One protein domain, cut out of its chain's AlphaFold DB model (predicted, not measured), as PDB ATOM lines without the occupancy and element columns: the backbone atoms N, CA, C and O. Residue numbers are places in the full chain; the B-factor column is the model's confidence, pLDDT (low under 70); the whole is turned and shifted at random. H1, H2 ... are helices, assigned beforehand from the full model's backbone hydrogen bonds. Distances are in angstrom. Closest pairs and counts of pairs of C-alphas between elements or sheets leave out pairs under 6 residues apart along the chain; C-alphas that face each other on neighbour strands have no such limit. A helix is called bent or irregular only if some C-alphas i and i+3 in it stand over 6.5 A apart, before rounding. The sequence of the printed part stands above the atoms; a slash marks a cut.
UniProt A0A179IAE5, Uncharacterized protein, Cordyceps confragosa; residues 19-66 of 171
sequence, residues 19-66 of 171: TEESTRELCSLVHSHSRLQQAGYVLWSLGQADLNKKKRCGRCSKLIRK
ATOM      1  N   THR A  19      55.885 -22.884 149.681       93.81
ATOM      2  CA  THR A  19      56.246 -23.610 148.457       93.81
ATOM      3  C   THR A  19      57.086 -24.842 148.800       93.81
ATOM      4  O   THR A  19      57.885 -24.791 149.736       93.81
ATOM      5  N   GLU A  20      56.966 -25.922 148.024       93.69
ATOM      6  CA  GLU A  20      57.716 -27.173 148.243       93.69
ATOM      7  C   GLU A  20      59.246 -26.981 148.184       93.69
ATOM      8  O   GLU A  20      60.004 -27.636 148.895       93.69
ATOM      9  N   GLU A  21      59.714 -26.039 147.368       92.06
ATOM     10  CA  GLU A  21      61.135 -25.694 147.256       92.06
ATOM     11  C   GLU A  21      61.654 -25.067 148.557       92.06
ATOM     12  O   GLU A  21      62.628 -25.551 149.128       92.06
ATOM     13  N   SER A  22      60.930 -24.082 149.097       90.00
ATOM     14  CA  SER A  22      61.223 -23.454 150.395       90.00
ATOM     15  C   SER A  22      61.243 -24.464 151.547       90.00
ATOM     16  O   SER A  22      62.132 -24.430 152.398       90.00
ATOM     17  N   THR A  23      60.314 -25.427 151.574       89.62
ATOM     18  CA  THR A  23      60.331 -26.464 152.618       89.62
ATOM     19  C   THR A  23      61.520 -27.409 152.463       89.62
ATOM     20  O   THR A  23      62.125 -27.788 153.465       89.62
ATOM     21  N   ARG A  24      61.912 -27.750 151.229       92.69
ATOM     22  CA  ARG A  24      63.106 -28.557 150.948       92.69
ATOM     23  C   ARG A  24      64.390 -27.826 151.346       92.69
ATOM     24  O   ARG A  24      65.254 -28.430 151.981       92.69
ATOM     25  N   GLU A  25      64.494 -26.534 151.044       91.06
ATOM     26  CA  GLU A  25      65.611 -25.683 151.463       91.06
ATOM     27  C   GLU A  25      65.696 -25.577 152.988       91.06
ATOM     28  O   GLU A  25      66.760 -25.808 153.564       91.06
ATOM     29  N   LEU A  26      64.574 -25.327 153.668       87.00
ATOM     30  CA  LEU A  26      64.521 -25.291 155.131       87.00
ATOM     31  C   LEU A  26      64.953 -26.626 155.741       87.00
ATOM     32  O   LEU A  26      65.757 -26.636 156.670       87.00
ATOM     33  N   CYS A  27      64.483 -27.749 155.195       87.50
ATOM     34  CA  CYS A  27      64.923 -29.080 155.612       87.50
ATOM     35  C   CYS A  27      66.429 -29.284 155.404       87.50
ATOM     36  O   CYS A  27      67.064 -29.929 156.236       87.50
ATOM     37  N   SER A  28      67.022 -28.707 154.354       89.62
ATOM     38  CA  SER A  28      68.471 -28.788 154.122       89.62
ATOM     39  C   SER A  28      69.301 -27.993 155.144       89.62
ATOM     40  O   SER A  28      70.442 -28.358 155.427       89.62
ATOM     41  N   LEU A  29      68.724 -26.945 155.748       89.88
ATOM     42  CA  LEU A  29      69.361 -26.143 156.800       89.88
ATOM     43  C   LEU A  29      69.301 -26.806 158.186       89.88
ATOM     44  O   LEU A  29      70.081 -26.455 159.075       89.88
ATOM     45  N   VAL A  30      68.391 -27.763 158.393       90.38
ATOM     46  CA  VAL A  30      68.274 -28.489 159.661       90.38
ATOM     47  C   VAL A  30      69.487 -29.399 159.839       90.38
ATOM     48  O   VAL A  30      69.782 -30.271 159.024       90.38
ATOM     49  N   HIS A  31      70.209 -29.214 160.942       91.00
ATOM     50  CA  HIS A  31      71.334 -30.079 161.281       91.00
ATOM     51  C   HIS A  31      70.883 -31.525 161.501       91.00
ATOM     52  O   HIS A  31      69.837 -31.783 162.099       91.00
ATOM     53  N   SER A  32      71.721 -32.474 161.073       90.25
ATOM     54  CA  SER A  32      71.482 -33.889 161.341       90.25
ATOM     55  C   SER A  32      71.354 -34.152 162.843       90.25
ATOM     56  O   SER A  32      72.003 -33.513 163.678       90.25
ATOM     57  N   HIS A  33      70.534 -35.143 163.187       88.62
ATOM     58  CA  HIS A  33      70.286 -35.537 164.573       88.62
ATOM     59  C   HIS A  33      71.589 -35.835 165.339       88.62
ATOM     60  O   HIS A  33      71.758 -35.394 166.473       88.62
ATOM     61  N   SER A  34      72.548 -36.513 164.700       90.94
ATOM     62  CA  SER A  34      73.861 -36.811 165.287       90.94
ATOM     63  C   SER A  34      74.662 -35.551 165.625       90.94
ATOM     64  O   SER A  34      75.232 -35.456 166.711       90.94
ATOM     65  N   ARG A  35      74.663 -34.550 164.734       90.69
ATOM     66  CA  ARG A  35      75.369 -33.279 164.945       90.69
ATOM     67  C   ARG A  35      74.758 -32.483 166.096       90.69
ATOM     68  O   ARG A  35      75.484 -31.906 166.902       90.69
ATOM     69  N   LEU A  36      73.432 -32.489 166.201       89.38
ATOM     70  CA  LEU A  36      72.714 -31.864 167.311       89.38
ATOM     71  C   LEU A  36      73.029 -32.558 168.647       89.38
ATOM     72  O   LEU A  36      73.307 -31.873 169.631       89.38
ATOM     73  N   GLN A  37      73.077 -33.893 168.681       86.50
ATOM     74  CA  GLN A  37      73.482 -34.640 169.879       86.50
ATOM     75  C   GLN A  37      74.928 -34.345 170.294       86.50
ATOM     76  O   GLN A  37      75.181 -34.114 171.475       86.50
ATOM     77  N   GLN A  38      75.866 -34.299 169.343       91.19
ATOM     78  CA  GLN A  38      77.270 -33.976 169.624       91.19
ATOM     79  C   GLN A  38      77.435 -32.558 170.193       91.19
ATOM     80  O   GLN A  38      78.282 -32.330 171.051       91.19
ATOM     81  N   ALA A  39      76.590 -31.617 169.765       88.69
ATOM     82  CA  ALA A  39      76.537 -30.260 170.305       88.69
ATOM     83  C   ALA A  39      75.794 -30.153 171.658       88.69
ATOM     84  O   ALA A  39      75.633 -29.055 172.186       88.69
ATOM     85  N   GLY A  40      75.336 -31.270 172.235       84.12
ATOM     86  CA  GLY A  40      74.667 -31.305 173.538       84.12
ATOM     87  C   GLY A  40      73.188 -30.914 173.502       84.12
ATOM     88  O   GLY A  40      72.582 -30.707 174.556       84.12
ATOM     89  N   TYR A  41      72.580 -30.821 172.314       84.69
ATOM     90  CA  TYR A  41      71.137 -30.646 172.211       84.69
ATOM     91  C   TYR A  41      70.429 -31.941 172.590       84.69
ATOM     92  O   TYR A  41      70.782 -33.042 172.170       84.69
ATOM     93  N   VAL A  42      69.375 -31.788 173.382       78.62
ATOM     94  CA  VAL A  42      68.553 -32.900 173.834       78.62
ATOM     95  C   VAL A  42      67.351 -33.020 172.903       78.62
ATOM     96  O   VAL A  42      66.438 -32.200 172.963       78.62
ATOM     97  N   LEU A  43      67.374 -34.032 172.037       78.00
ATOM     98  CA  LEU A  43      66.377 -34.256 170.980       78.00
ATOM     99  C   LEU A  43      65.231 -35.179 171.405       78.00
ATOM    100  O   LEU A  43      64.359 -35.489 170.597       78.00
ATOM    101  N   TRP A  44      65.211 -35.634 172.662       80.19
ATOM    102  CA  TRP A  44      64.101 -36.448 173.137       80.19
ATOM    103  C   TRP A  44      62.810 -35.626 173.213       80.19
ATOM    104  O   TRP A  44      62.794 -34.455 173.606       80.19
ATOM    105  N   SER A  45      61.692 -36.258 172.874       79.38
ATOM    106  CA  SER A  45      60.375 -35.722 173.195       79.38
ATOM    107  C   SER A  45      60.229 -35.736 174.712       79.38
ATOM    108  O   SER A  45      60.188 -36.796 175.334       79.38
ATOM    109  N   LEU A  46      60.192 -34.559 175.341       77.00
ATOM    110  CA  LEU A  46      59.941 -34.480 176.778       77.00
ATOM    111  C   LEU A  46      58.536 -35.013 177.057       77.00
ATOM    112  O   LEU A  46      57.550 -34.467 176.563       77.00
ATOM    113  N   GLY A  47      58.443 -36.052 177.885       82.56
ATOM    114  CA  GLY A  47      57.156 -36.545 178.352       82.56
ATOM    115  C   GLY A  47      56.392 -35.456 179.111       82.56
ATOM    116  O   GLY A  47      56.976 -34.528 179.682       82.56
ATOM    117  N   GLN A  48      55.067 -35.593 179.184       78.19
ATOM    118  CA  GLN A  48      54.206 -34.627 179.873       78.19
ATOM    119  C   GLN A  48      54.656 -34.368 181.324       78.19
ATOM    120  O   GLN A  48      54.541 -33.249 181.826       78.19
ATOM    121  N   ALA A  49      55.209 -35.380 181.997       72.62
ATOM    122  CA  ALA A  49      55.770 -35.261 183.340       72.62
ATOM    123  C   ALA A  49      56.971 -34.299 183.409       72.62
ATOM    124  O   ALA A  49      57.033 -33.465 184.314       72.62
ATOM    125  N   ASP A  50      57.897 -34.355 182.454       75.88
ATOM    126  CA  ASP A  50      59.079 -33.486 182.442       75.88
ATOM    127  C   ASP A  50      58.745 -32.072 181.984       75.88
ATOM    128  O   ASP A  50      59.256 -31.101 182.550       75.88
ATOM    129  N   LEU A  51      57.800 -31.940 181.047       77.56
ATOM    130  CA  LEU A  51      57.189 -30.652 180.727       77.56
ATOM    131  C   LEU A  51      56.549 -30.041 181.973       77.56
ATOM    132  O   LEU A  51      56.792 -28.875 182.270       77.56
ATOM    133  N   ASN A  52      55.803 -30.828 182.756       72.19
ATOM    134  CA  ASN A  52      55.191 -30.376 184.005       72.19
ATOM    135  C   ASN A  52      56.228 -29.913 185.046       72.19
ATOM    136  O   ASN A  52      55.985 -28.907 185.708       72.19
ATOM    137  N   LYS A  53      57.382 -30.586 185.173       68.31
ATOM    138  CA  LYS A  53      58.492 -30.154 186.054       68.31
ATOM    139  C   LYS A  53      59.144 -28.854 185.572       68.31
ATOM    140  O   LYS A  53      59.599 -28.050 186.382       68.31
ATOM    141  N   LYS A  54      59.187 -28.646 184.253       70.56
ATOM    142  CA  LYS A  54      59.745 -27.452 183.605       70.56
ATOM    143  C   LYS A  54      58.712 -26.344 183.370       70.56
ATOM    144  O   LYS A  54      59.086 -25.298 182.839       70.56
ATOM    145  N   LYS A  55      57.444 -26.525 183.773       71.19
ATOM    146  CA  LYS A  55      56.396 -25.507 183.613       71.19
ATOM    147  C   LYS A  55      56.828 -24.215 184.290       71.19
ATOM    148  O   LYS A  55      57.153 -24.172 185.478       71.19
ATOM    149  N   ARG A  56      56.819 -23.144 183.506       70.69
ATOM    150  CA  ARG A  56      57.091 -21.786 183.964       70.69
ATOM    151  C   ARG A  56      55.775 -21.033 184.077       70.69
ATOM    152  O   ARG A  56      54.855 -21.263 183.298       70.69
ATOM    153  N   CYS A  57      55.679 -20.130 185.044       68.38
ATOM    154  CA  CYS A  57      54.555 -19.211 185.117       68.38
ATOM    155  C   CYS A  57      54.519 -18.361 183.840       68.38
ATOM    156  O   CYS A  57      55.504 -17.691 183.534       68.38
ATOM    157  N   GLY A  58      53.384 -18.335 183.136       61.97
ATOM    158  CA  GLY A  58      53.234 -17.548 181.905       61.97
ATOM    159  C   GLY A  58      53.429 -16.036 182.090       61.97
ATOM    160  O   GLY A  58      53.683 -15.340 181.120       61.97
ATOM    161  N   ARG A  59      53.355 -15.523 183.329       63.16
ATOM    162  CA  ARG A  59      53.542 -14.091 183.635       63.16
ATOM    163  C   ARG A  59      54.976 -13.701 183.988       63.16
ATOM    164  O   ARG A  59      55.403 -12.610 183.645       63.16
ATOM    165  N   CYS A  60      55.704 -14.540 184.727       66.00
ATOM    166  CA  CYS A  60      57.030 -14.181 185.254       66.00
ATOM    167  C   CYS A  60      58.146 -15.152 184.856       66.00
ATOM    168  O   CYS A  60      59.272 -15.020 185.333       66.00
ATOM    169  N   SER A  61      57.833 -16.157 184.035       67.88
ATOM    170  CA  SER A  61      58.751 -17.191 183.538       67.88
ATOM    171  C   SER A  61      59.498 -17.978 184.631       67.88
ATOM    172  O   SER A  61      60.413 -18.752 184.325       67.88
ATOM    173  N   LYS A  62      59.110 -17.823 185.907       70.56
ATOM    174  CA  LYS A  62      59.662 -18.572 187.042       70.56
ATOM    175  C   LYS A  62      59.153 -20.007 187.015       70.56
ATOM    176  O   LYS A  62      57.995 -20.257 186.690       70.56
ATOM    177  N   LEU A  63      60.037 -20.941 187.350       72.62
ATOM    178  CA  LEU A  63      59.731 -22.367 187.386       72.62
ATOM    179  C   LEU A  63      58.742 -22.665 188.525       72.62
ATOM    180  O   LEU A  63      58.993 -22.308 189.677       72.62
ATOM    181  N   ILE A  64      57.623 -23.312 188.203       65.62
ATOM    182  CA  ILE A  64      56.592 -23.675 189.176       65.62
ATOM    183  C   ILE A  64      57.031 -24.970 189.858       65.62
ATOM    184  O   ILE A  64      56.785 -26.070 189.366       65.62
ATOM    185  N   ARG A  65      57.697 -24.854 191.011       67.69
ATOM    186  CA  ARG A  65      57.985 -26.016 191.861       67.69
ATOM    187  C   ARG A  65      56.681 -26.481 192.518       67.69
ATOM    188  O   ARG A  65      56.268 -25.942 193.543       67.69
ATOM    189  N   LYS A  66      56.023 -27.463 191.893       62.56
ATOM    190  CA  LYS A  66      54.826 -28.141 192.409       62.56
ATOM    191  C   LYS A  66      55.210 -28.871 193.703       62.56
ATOM    192  O   LYS A  66      55.782 -29.951 193.644       62.56
TER     193      LYS A  66
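AT A GLANCE: This is residues 19 to 66 of the 171 residues of an uncharacterized protein of Cordyceps confragosa (UniProt A0A179IAE5). The printed part is an open string of three short helices bent into a wide, loose U, with H1 in one arm, H2 near the base, and H3 followed by a loop in the other arm. That loop, residues 55 to 66, runs out from H3 to about Arg 59 and then folds back. The printed part has 48 residues, with three named helices in the order H1, H2, H3 and no named strand. Its class is all helix, although under half of the residues, 23 of 48, are in named elements. The whole is extended, with a radius of gyration of the C-alphas of 16.2 A and spans of 44 by 28 by 18 A.

IN THESE COORDINATES: H1, residues 20 to 29, begins at C-alpha 20 at (57.716, -27.173, 148.243) and is 14.5 A long from first to last C-alpha. H2, residues 33 to 38, is 8.8 A long and begins at C-alpha 33 at (70.286, -35.537, 164.573). H3, residues 48 to 54, is 9.8 A long and ends at C-alpha 54 at (59.745, -27.452, 183.605).

HOW THE PARTS SIT: H1 and H2 are apart, joined by a tight link of 3 residues. H2 and H3 are apart, joined by a short link of 9 residues. H1 and H3 are apart too. Residues 19 to 32 stand free, of which 20 to 29 belong to H1, and so do residues 35 to 40, of which 35 to 38 belong to H2. In H1, H2 and H3 every O i to N i+4 pair is within hydrogen-bond range.

THE WHOLE: The C-alphas of Glu 21 and Lys 66, the two farthest apart, are 45.7 A from each other. The printed part has no cut, and neither link between helices is long. The mean pLDDT of the printed part is 80.5, and it is under 70 at residue 53, residues 57 to 61 and residues 64 to 66 of this model.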